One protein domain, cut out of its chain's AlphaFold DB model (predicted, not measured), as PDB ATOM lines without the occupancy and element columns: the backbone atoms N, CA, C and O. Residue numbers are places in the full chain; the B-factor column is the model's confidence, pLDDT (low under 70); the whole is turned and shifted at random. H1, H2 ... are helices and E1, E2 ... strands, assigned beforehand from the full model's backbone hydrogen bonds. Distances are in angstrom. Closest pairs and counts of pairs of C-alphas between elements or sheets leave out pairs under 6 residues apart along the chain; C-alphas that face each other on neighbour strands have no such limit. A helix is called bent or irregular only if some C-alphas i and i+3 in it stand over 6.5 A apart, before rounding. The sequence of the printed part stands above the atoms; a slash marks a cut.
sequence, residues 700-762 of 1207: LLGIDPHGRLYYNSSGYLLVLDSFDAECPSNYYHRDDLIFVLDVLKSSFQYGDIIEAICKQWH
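AT A GLANCE: This is residues 700 to 762 of the 1207 residues of an uncharacterized protein of Gossypium tomentosum (UniProt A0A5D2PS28). A small twisted sheet, the meander E1 E2 E3 E4, each strand antiparallel to its neighbour, forms a wall, with the helical hairpin H1 H2 packed over one face as a second layer. The printed part has 63 residues, with four named strands and two named helices in the order E1 E2 E3 E4 H1 H2, class mixed, helices and strands; it is compact, with a radius of gyration of the C-alphas of 11.1 A and spans of 31 by 26 by 18 A.

IN THESE COORDINATES: Find C-alpha 700 at (-4.637, 100.613, 82.329), where E1, residues 700 to 703, begins. E2, 709 to 713, E3, 716 to 720, and E4, 730 to 732, follow. H1, 734 to 745, runs 16.9 A and is only just irregular, C-alphas 735 and 738 being 6.7 A apart. H2, 748 to 761, runs 20.4 A to (-2.311, 103.203, 68.726) and is irregular, C-alphas 749 and 752 being 8.0 A apart.

HOW THE PARTS SIT: Within hydrogen-bond range, find N 701 and O 710, 2.8 A, for E1 and E2; N 711 and O 718, 2.8 A, for E2 and E3; N 719 and O 730, 2.8 A, for E3 and E4. H2 is on the sheet at a height of 9.5 A. H1 and H2 touch, closest at the C-alphas of Leu 744 and Tyr 750, 6.0 A. O i to N i+4 pairs within range number 6 of 8 in H1, 8 of 10 in H2.

THE WHOLE: The farthest C-alphas, of Glu 726 and His 762, are 32.6 A apart. The printed part has no cut and no long link; pLDDT is under 70 at residues 722 to 728.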
ATOM      1  N   LEU A 700      -5.651 101.643  82.080       84.75
ATOM      2  CA  LEU A 700      -4.637 100.613  82.329       84.75
ATOM      3  C   LEU A 700      -4.602  99.613  81.160       84.75
ATOM      4  O   LEU A 700      -5.563  98.882  80.929       84.75
ATOM      5  N   LEU A 701      -3.476  99.565  80.452       85.25
ATOM      6  CA  LEU A 701      -3.217  98.652  79.335       85.25
ATOM      7  C   LEU A 701      -2.702  97.290  79.812       85.25
ATOM      8  O   LEU A 701      -2.950  96.279  79.162       85.25
ATOM      9  N   GLY A 702      -1.982  97.257  80.938       85.19
ATOM     10  CA  GLY A 702      -1.485  96.020  81.534       85.19
ATOM     11  C   GLY A 702      -0.516  96.234  82.697       85.19
ATOM     12  O   GLY A 702      -0.107  97.358  82.998       85.19
ATOM     13  N   ILE A 703      -0.154  95.124  83.341       86.25
ATOM     14  CA  ILE A 703       0.820  95.046  84.437       86.25
ATOM     15  C   ILE A 703       1.877  94.012  84.044       86.25
ATOM     16  O   ILE A 703       1.514  92.922  83.604       86.25
ATOM     17  N   ASP A 704       3.165  94.336  84.175       84.81
ATOM     18  CA  ASP A 704       4.248  93.408  83.816       84.81
ATOM     19  C   ASP A 704       4.631  92.433  84.954       84.81
ATOM     20  O   ASP A 704       4.213  92.617  86.103       84.81
ATOM     21  N   PRO A 705       5.465  91.404  84.683       81.81
ATOM     22  CA  PRO A 705       5.921  90.447  85.700       81.81
ATOM     23  C   PRO A 705       6.730  91.041  86.870       81.81
ATOM     24  O   PRO A 705       7.057  90.314  87.807       81.81
ATOM     25  N   HIS A 706       7.072  92.332  86.828       80.25
ATOM     26  CA  HIS A 706       7.760  93.070  87.890       80.25
ATOM     27  C   HIS A 706       6.837  94.059  88.624       80.25
ATOM     28  O   HIS A 706       7.312  94.801  89.482       80.25
ATOM     29  N   GLY A 707       5.538  94.083  88.305       79.19
ATOM     30  CA  GLY A 707       4.567  95.002  88.902       79.19
ATOM     31  C   GLY A 707       4.579  96.412  88.305       79.19
ATOM     32  O   GLY A 707       4.037  97.327  88.923       79.19
ATOM     33  N   ARG A 708       5.180  96.616  87.123       86.56
ATOM     34  CA  ARG A 708       5.102  97.901  86.414       86.56
ATOM     35  C   ARG A 708       3.749  98.077  85.754       86.56
ATOM     36  O   ARG A 708       3.265  97.162  85.087       86.56
ATOM     37  N   LEU A 709       3.173  99.264  85.900       87.56
ATOM     38  CA  LEU A 709       1.843  99.599  85.398       87.56
ATOM     39  C   LEU A 709       1.969 100.402  84.101       87.56
ATOM     40  O   LEU A 709       2.640 101.433  84.086       87.56
ATOM     41  N   TYR A 710       1.317  99.948  83.031       87.88
ATOM     42  CA  TYR A 710       1.327 100.595  81.716       87.88
ATOM     43  C   TYR A 710      -0.040 101.237  81.464       87.88
ATOM     44  O   TYR A 710      -1.037 100.523  81.367       87.88
ATOM     45  N   TYR A 711      -0.099 102.562  81.333       86.62
ATOM     46  CA  TYR A 711      -1.342 103.311  81.133       86.62
ATOM     47  C   TYR A 711      -1.334 104.117  79.832       86.62
ATOM     48  O   TYR A 711      -0.375 104.820  79.530       86.62
ATOM     49  N   ASN A 712      -2.453 104.113  79.115       83.00
ATOM     50  CA  ASN A 712      -2.780 105.142  78.133       83.00
ATOM     51  C   ASN A 712      -3.343 106.366  78.872       83.00
ATOM     52  O   ASN A 712      -4.390 106.267  79.508       83.00
ATOM     53  N   SER A 713      -2.687 107.521  78.772       83.06
ATOM     54  CA  SER A 713      -3.247 108.800  79.220       83.06
ATOM     55  C   SER A 713      -2.943 109.886  78.201       83.06
ATOM     56  O   SER A 713      -1.798 110.083  77.806       83.06
ATOM     57  N   SER A 714      -3.967 110.639  77.796       75.50
ATOM     58  CA  SER A 714      -3.799 111.863  76.994       75.50
ATOM     59  C   SER A 714      -3.091 111.679  75.636       75.50
ATOM     60  O   SER A 714      -2.579 112.643  75.075       75.50
ATOM     61  N   GLY A 715      -3.063 110.454  75.093       75.69
ATOM     62  CA  GLY A 715      -2.341 110.103  73.859       75.69
ATOM     63  C   GLY A 715      -0.887 109.652  74.063       75.69
ATOM     64  O   GLY A 715      -0.235 109.277  73.086       75.69
ATOM     65  N   TYR A 716      -0.414 109.635  75.312       84.50
ATOM     66  CA  TYR A 716       0.891 109.145  75.752       84.50
ATOM     67  C   TYR A 716       0.758 107.787  76.462       84.50
ATOM     68  O   TYR A 716      -0.269 107.480  77.075       84.50
ATOM     69  N   LEU A 717       1.827 106.993  76.424       87.50
ATOM     70  CA  LEU A 717       2.002 105.812  77.268       87.50
ATOM     71  C   LEU A 717       2.757 106.216  78.538       87.50
ATOM     72  O   LEU A 717       3.933 106.566  78.461       87.50
ATOM     73  N   LEU A 718       2.106 106.145  79.697       87.44
ATOM     74  CA  LEU A 718       2.746 106.279  81.007       87.44
ATOM     75  C   LEU A 718       3.160 104.895  81.518       87.44
ATOM     76  O   LEU A 718       2.384 103.943  81.419       87.44
ATOM     77  N   VAL A 719       4.352 104.787  82.101       88.00
ATOM     78  CA  VAL A 719       4.841 103.566  82.753       88.00
ATOM     79  C   VAL A 719       5.297 103.894  84.171       88.00
ATOM     80  O   VAL A 719       6.211 104.697  84.361       88.00
ATOM     81  N   LEU A 720       4.650 103.282  85.164       85.94
ATOM     82  CA  LEU A 720       4.932 103.485  86.587       85.94
ATOM     83  C   LEU A 720       5.670 102.274  87.166       85.94
ATOM     84  O   LEU A 720       5.264 101.126  86.969       85.94
ATOM     85  N   ASP A 721       6.735 102.549  87.914       79.06
ATOM     86  CA  ASP A 721       7.590 101.557  88.562       79.06
ATOM     87  C   ASP A 721       7.056 101.190  89.963       79.06
ATOM     88  O   ASP A 721       7.601 101.604  90.977       79.06
ATOM     89  N   SER A 722       6.000 100.370  90.035       67.81
ATOM     90  CA  SER A 722       5.333  99.955  91.291       67.81
ATOM     91  C   SER A 722       4.707 101.117  92.101       67.81
ATOM     92  O   SER A 722       4.402 102.161  91.530       67.81
ATOM     93  N   PHE A 723       4.397 100.903  93.388       54.47
ATOM     94  CA  PHE A 723       3.552 101.799  94.202       54.47
ATOM     95  C   PHE A 723       4.316 102.823  95.064       54.47
ATOM     96  O   PHE A 723       3.675 103.666  95.691       54.47
ATOM     97  N   ASP A 724       5.648 102.777  95.106       51.72
ATOM     98  CA  ASP A 724       6.440 103.717  95.904       51.72
ATOM     99  C   ASP A 724       6.576 105.074  95.190       51.72
ATOM    100  O   ASP A 724       6.999 105.158  94.037       51.72
ATOM    101  N   ALA A 725       6.242 106.164  95.889       47.97
ATOM    102  CA  ALA A 725       6.173 107.517  95.317       47.97
ATOM    103  C   ALA A 725       7.529 108.101  94.854       47.97
ATOM    104  O   ALA A 725       7.558 109.136  94.192       47.97
ATOM    105  N   GLU A 726       8.645 107.444  95.181       52.91
ATOM    106  CA  GLU A 726       9.998 107.810  94.735       52.91
ATOM    107  C   GLU A 726      10.400 107.138  93.403       52.91
ATOM    108  O   GLU A 726      11.484 107.395  92.873       52.91
ATOM    109  N   CYS A 727       9.561 106.260  92.845       55.66
ATOM    110  CA  CYS A 727       9.910 105.481  91.661       55.66
ATOM    111  C   CYS A 727       9.784 106.261  90.331       55.66
ATOM    112  O   CYS A 727       8.885 107.090  90.159       55.66
ATOM    113  N   PRO A 728      10.660 105.985  89.340       62.12
ATOM    114  CA  PRO A 728      10.730 106.754  88.099       62.12
ATOM    115  C   PRO A 728       9.536 106.469  87.177       62.12
ATOM    116  O   PRO A 728       9.516 105.490  86.426       62.12
ATOM    117  N   SER A 729       8.554 107.371  87.192       77.50
ATOM    118  CA  SER A 729       7.490 107.409  86.187       77.50
ATOM    119  C   SER A 729       8.061 107.844  84.835       77.50
ATOM    120  O   SER A 729       8.652 108.914  84.709       77.50
ATOM    121  N   ASN A 730       7.890 107.000  83.818       84.62
ATOM    122  CA  ASN A 730       8.282 107.308  82.447       84.62
ATOM    123  C   ASN A 730       7.059 107.607  81.579       84.62
ATOM    124  O   ASN A 730       5.975 107.076  81.823       84.62
ATOM    125  N   TYR A 731       7.234 108.435  80.553       87.44
ATOM    126  CA  TYR A 731       6.188 108.771  79.589       87.44
ATOM    127  C   TYR A 731       6.729 108.742  78.158       87.44
ATOM    128  O   TYR A 731       7.834 109.212  77.884       87.44
ATOM    129  N   TYR A 732       5.926 108.205  77.242       85.94
ATOM    130  CA  TYR A 732       6.297 108.025  75.842       85.94
ATOM    131  C   TYR A 732       5.216 108.577  74.915       85.94
ATOM    132  O   TYR A 732       4.040 108.214  75.017       85.94
ATOM    133  N   HIS A 733       5.617 109.458  74.004       84.69
ATOM    134  CA  HIS A 733       4.793 109.927  72.896       84.69
ATOM    135  C   HIS A 733       4.689 108.848  71.805       84.69
ATOM    136  O   HIS A 733       5.547 107.969  71.716       84.69
ATOM    137  N   ARG A 734       3.659 108.933  70.944       76.94
ATOM    138  CA  ARG A 734       3.380 107.986  69.843       76.94
ATOM    139  C   ARG A 734       4.636 107.573  69.069       76.94
ATOM    140  O   ARG A 734       4.805 106.397  68.765       76.94
ATOM    141  N   ASP A 735       5.478 108.545  68.734       80.62
ATOM    142  CA  ASP A 735       6.620 108.343  67.839       80.62
ATOM    143  C   ASP A 735       7.754 107.536  68.488       80.62
ATOM    144  O   ASP A 735       8.428 106.769  67.802       80.62
ATOM    145  N   ASP A 736       7.875 107.598  69.818       84.88
ATOM    146  CA  ASP A 736       8.863 106.834  70.586       84.88
ATOM    147  C   ASP A 736       8.337 105.461  71.043       84.88
ATOM    148  O   ASP A 736       9.114 104.613  71.496       84.88
ATOM    149  N   LEU A 737       7.031 105.184  70.880       84.50
ATOM    150  CA  LEU A 737       6.439 103.880  71.214       84.50
ATOM    151  C   LEU A 737       7.104 102.723  70.463       84.50
ATOM    152  O   LEU A 737       7.093 101.605  70.966       84.50
ATOM    153  N   ILE A 738       7.696 102.965  69.289       85.00
ATOM    154  CA  ILE A 738       8.426 101.932  68.542       85.00
ATOM    155  C   ILE A 738       9.641 101.439  69.340       85.00
ATOM    156  O   ILE A 738       9.802 100.231  69.498       85.00
ATOM    157  N   PHE A 739      10.422 102.343  69.943       85.50
ATOM    158  CA  PHE A 739      11.574 101.973  70.774       85.50
ATOM    159  C   PHE A 739      11.146 101.210  72.036       85.50
ATOM    160  O   PHE A 739      11.786 100.229  72.416       85.50
ATOM    161  N   VAL A 740      10.030 101.614  72.657       86.62
ATOM    162  CA  VAL A 740       9.434 100.878  73.784       86.62
ATOM    163  C   VAL A 740       9.007  99.478  73.341       86.62
ATOM    164  O   VAL A 740       9.369  98.492  73.978       86.62
ATOM    165  N   LEU A 741       8.277  99.369  72.228       87.31
ATOM    166  CA  LEU A 741       7.795  98.100  71.688       87.31
ATOM    167  C   LEU A 741       8.941  97.160  71.298       87.31
ATOM    168  O   LEU A 741       8.813  95.961  71.519       87.31
ATOM    169  N   ASP A 742      10.055  97.658  70.763       86.31
ATOM    170  CA  ASP A 742      11.218  96.833  70.406       86.31
ATOM    171  C   ASP A 742      11.966  96.299  71.641       86.31
ATOM    172  O   ASP A 742      12.352  95.125  71.678       86.31
ATOM    173  N   VAL A 743      12.066  97.098  72.710       86.88
ATOM    174  CA  VAL A 743      12.531  96.602  74.016       86.88
ATOM    175  C   VAL A 743      11.573  95.541  74.569       86.88
ATOM    176  O   VAL A 743      12.027  94.476  74.981       86.88
ATOM    177  N   LEU A 744      10.255  95.769  74.535       86.06
ATOM    178  CA  LEU A 744       9.270  94.802  75.038       86.06
ATOM    179  C   LEU A 744       9.274  93.484  74.238       86.06
ATOM    180  O   LEU A 744       9.274  92.411  74.840       86.06
ATOM    181  N   LYS A 745       9.356  93.538  72.897       87.25
ATOM    182  CA  LYS A 745       9.462  92.360  72.003       87.25
ATOM    183  C   LYS A 745      10.655  91.460  72.331       87.25
ATOM    184  O   LYS A 745      10.621  90.273  72.015       87.25
ATOM    185  N   SER A 746      11.687  91.997  72.983       83.19
ATOM    186  CA  SER A 746      12.863  91.232  73.413       83.19
ATOM    187  C   SER A 746      12.554  90.206  74.522       83.19
ATOM    188  O   SER A 746      13.411  89.382  74.842       83.19
ATOM    189  N   SER A 747      11.342  90.202  75.098       79.75
ATOM    190  CA  SER A 747      10.863  89.147  75.997       79.75
ATOM    191  C   SER A 747       9.413  88.746  75.712       79.75
ATOM    192  O   SER A 747       8.487  89.552  75.769       79.75
ATOM    193  N   PHE A 748       9.195  87.444  75.515       75.44
ATOM    194  CA  PHE A 748       7.876  86.842  75.277       75.44
ATOM    195  C   PHE A 748       6.861  87.063  76.416       75.44
ATOM    196  O   PHE A 748       5.666  86.870  76.215       75.44
ATOM    197  N   GLN A 749       7.314  87.466  77.608       78.44
ATOM    198  CA  GLN A 749       6.464  87.663  78.792       78.44
ATOM    199  C   GLN A 749       5.667  88.978  78.773       78.44
ATOM    200  O   GLN A 749       4.840  89.199  79.650       78.44
ATOM    201  N   TYR A 750       5.900  89.842  77.781       83.56
ATOM    202  CA  TYR A 750       5.228  91.136  77.626       83.56
ATOM    203  C   TYR A 750       4.181  91.126  76.496       83.56
ATOM    204  O   TYR A 750       3.684  92.183  76.110       83.56
ATOM    205  N   GLY A 751       3.837  89.947  75.957       81.88
ATOM    206  CA  GLY A 751       2.946  89.785  74.798       81.88
ATOM    207  C   GLY A 751       1.600  90.503  74.936       81.88
ATOM    208  O   GLY A 751       1.226  91.255  74.039       81.88
ATOM    209  N   ASP A 752       0.926  90.356  76.078       83.75
ATOM    210  CA  ASP A 752      -0.381  90.981  76.331       83.75
ATOM    211  C   ASP A 752      -0.295  92.522  76.348       83.75
ATOM    212  O   ASP A 752      -1.167  93.211  75.820       83.75
ATOM    213  N   ILE A 753       0.801  93.071  76.890       87.06
ATOM    214  CA  ILE A 753       1.076  94.519  76.945       87.06
ATOM    215  C   ILE A 753       1.402  95.050  75.541       87.06
ATOM    216  O   ILE A 753       0.926  96.115  75.149       87.06
ATOM    217  N   ILE A 754       2.176  94.292  74.755       85.75
ATOM    218  CA  ILE A 754       2.478  94.600  73.351       85.75
ATOM    219  C   ILE A 754       1.190  94.598  72.517       85.75
ATOM    220  O   ILE A 754       0.991  95.519  71.723       85.75
ATOM    221  N   GLU A 755       0.302  93.613  72.700       85.38
ATOM    222  CA  GLU A 755      -0.999  93.600  72.023       85.38
ATOM    223  C   GLU A 755      -1.838  94.808  72.451       85.38
ATOM    224  O   GLU A 755      -2.341  95.514  71.581       85.38
ATOM    225  N   ALA A 756      -1.940  95.109  73.750       84.56
ATOM    226  CA  ALA A 756      -2.704  96.249  74.254       84.56
ATOM    227  C   ALA A 756      -2.225  97.594  73.671       84.56
ATOM    228  O   ALA A 756      -3.045  98.370  73.174       84.56
ATOM    229  N   ILE A 757      -0.911  97.853  73.652       84.81
ATOM    230  CA  ILE A 757      -0.328  99.072  73.067       84.81
ATOM    231  C   ILE A 757      -0.588  99.126  71.551       84.81
ATOM    232  O   ILE A 757      -1.107 100.126  71.047       84.81
ATOM    233  N   CYS A 758      -0.298  98.052  70.808       83.88
ATOM    234  CA  CYS A 758      -0.490  98.028  69.352       83.88
ATOM    235  C   CYS A 758      -1.971  98.160  68.958       83.88
ATOM    236  O   CYS A 758      -2.307  98.890  68.026       83.88
ATOM    237  N   LYS A 759      -2.870  97.524  69.717       81.31
ATOM    238  CA  LYS A 759      -4.329  97.633  69.597       81.31
ATOM    239  C   LYS A 759      -4.837  99.032  69.920       81.31
ATOM    240  O   LYS A 759      -5.905  99.389  69.423       81.31
ATOM    241  N   GLN A 760      -4.125  99.817  70.734       75.62
ATOM    242  CA  GLN A 760      -4.554 101.155  71.134       75.62
ATOM    243  C   GLN A 760      -4.080 102.268  70.196       75.62
ATOM    244  O   GLN A 760      -4.900 103.114  69.862       75.62
ATOM    245  N   TRP A 761      -2.837 102.228  69.703       75.19
ATOM    246  CA  TRP A 761      -2.311 103.203  68.726       75.19
ATOM    247  C   TRP A 761      -2.335 102.709  67.265       75.19
ATOM    248  O   TRP A 761      -1.783 103.362  66.383       75.19
ATOM    249  N   HIS A 762      -2.974 101.565  66.991       70.00
ATOM    250  CA  HIS A 762      -3.070 100.944  65.659       70.00
ATOM    251  C   HIS A 762      -1.705 100.686  64.980       70.00
ATOM    252  O   HIS A 762      -1.583 100.709  63.754       70.00
TER     253      HIS A 762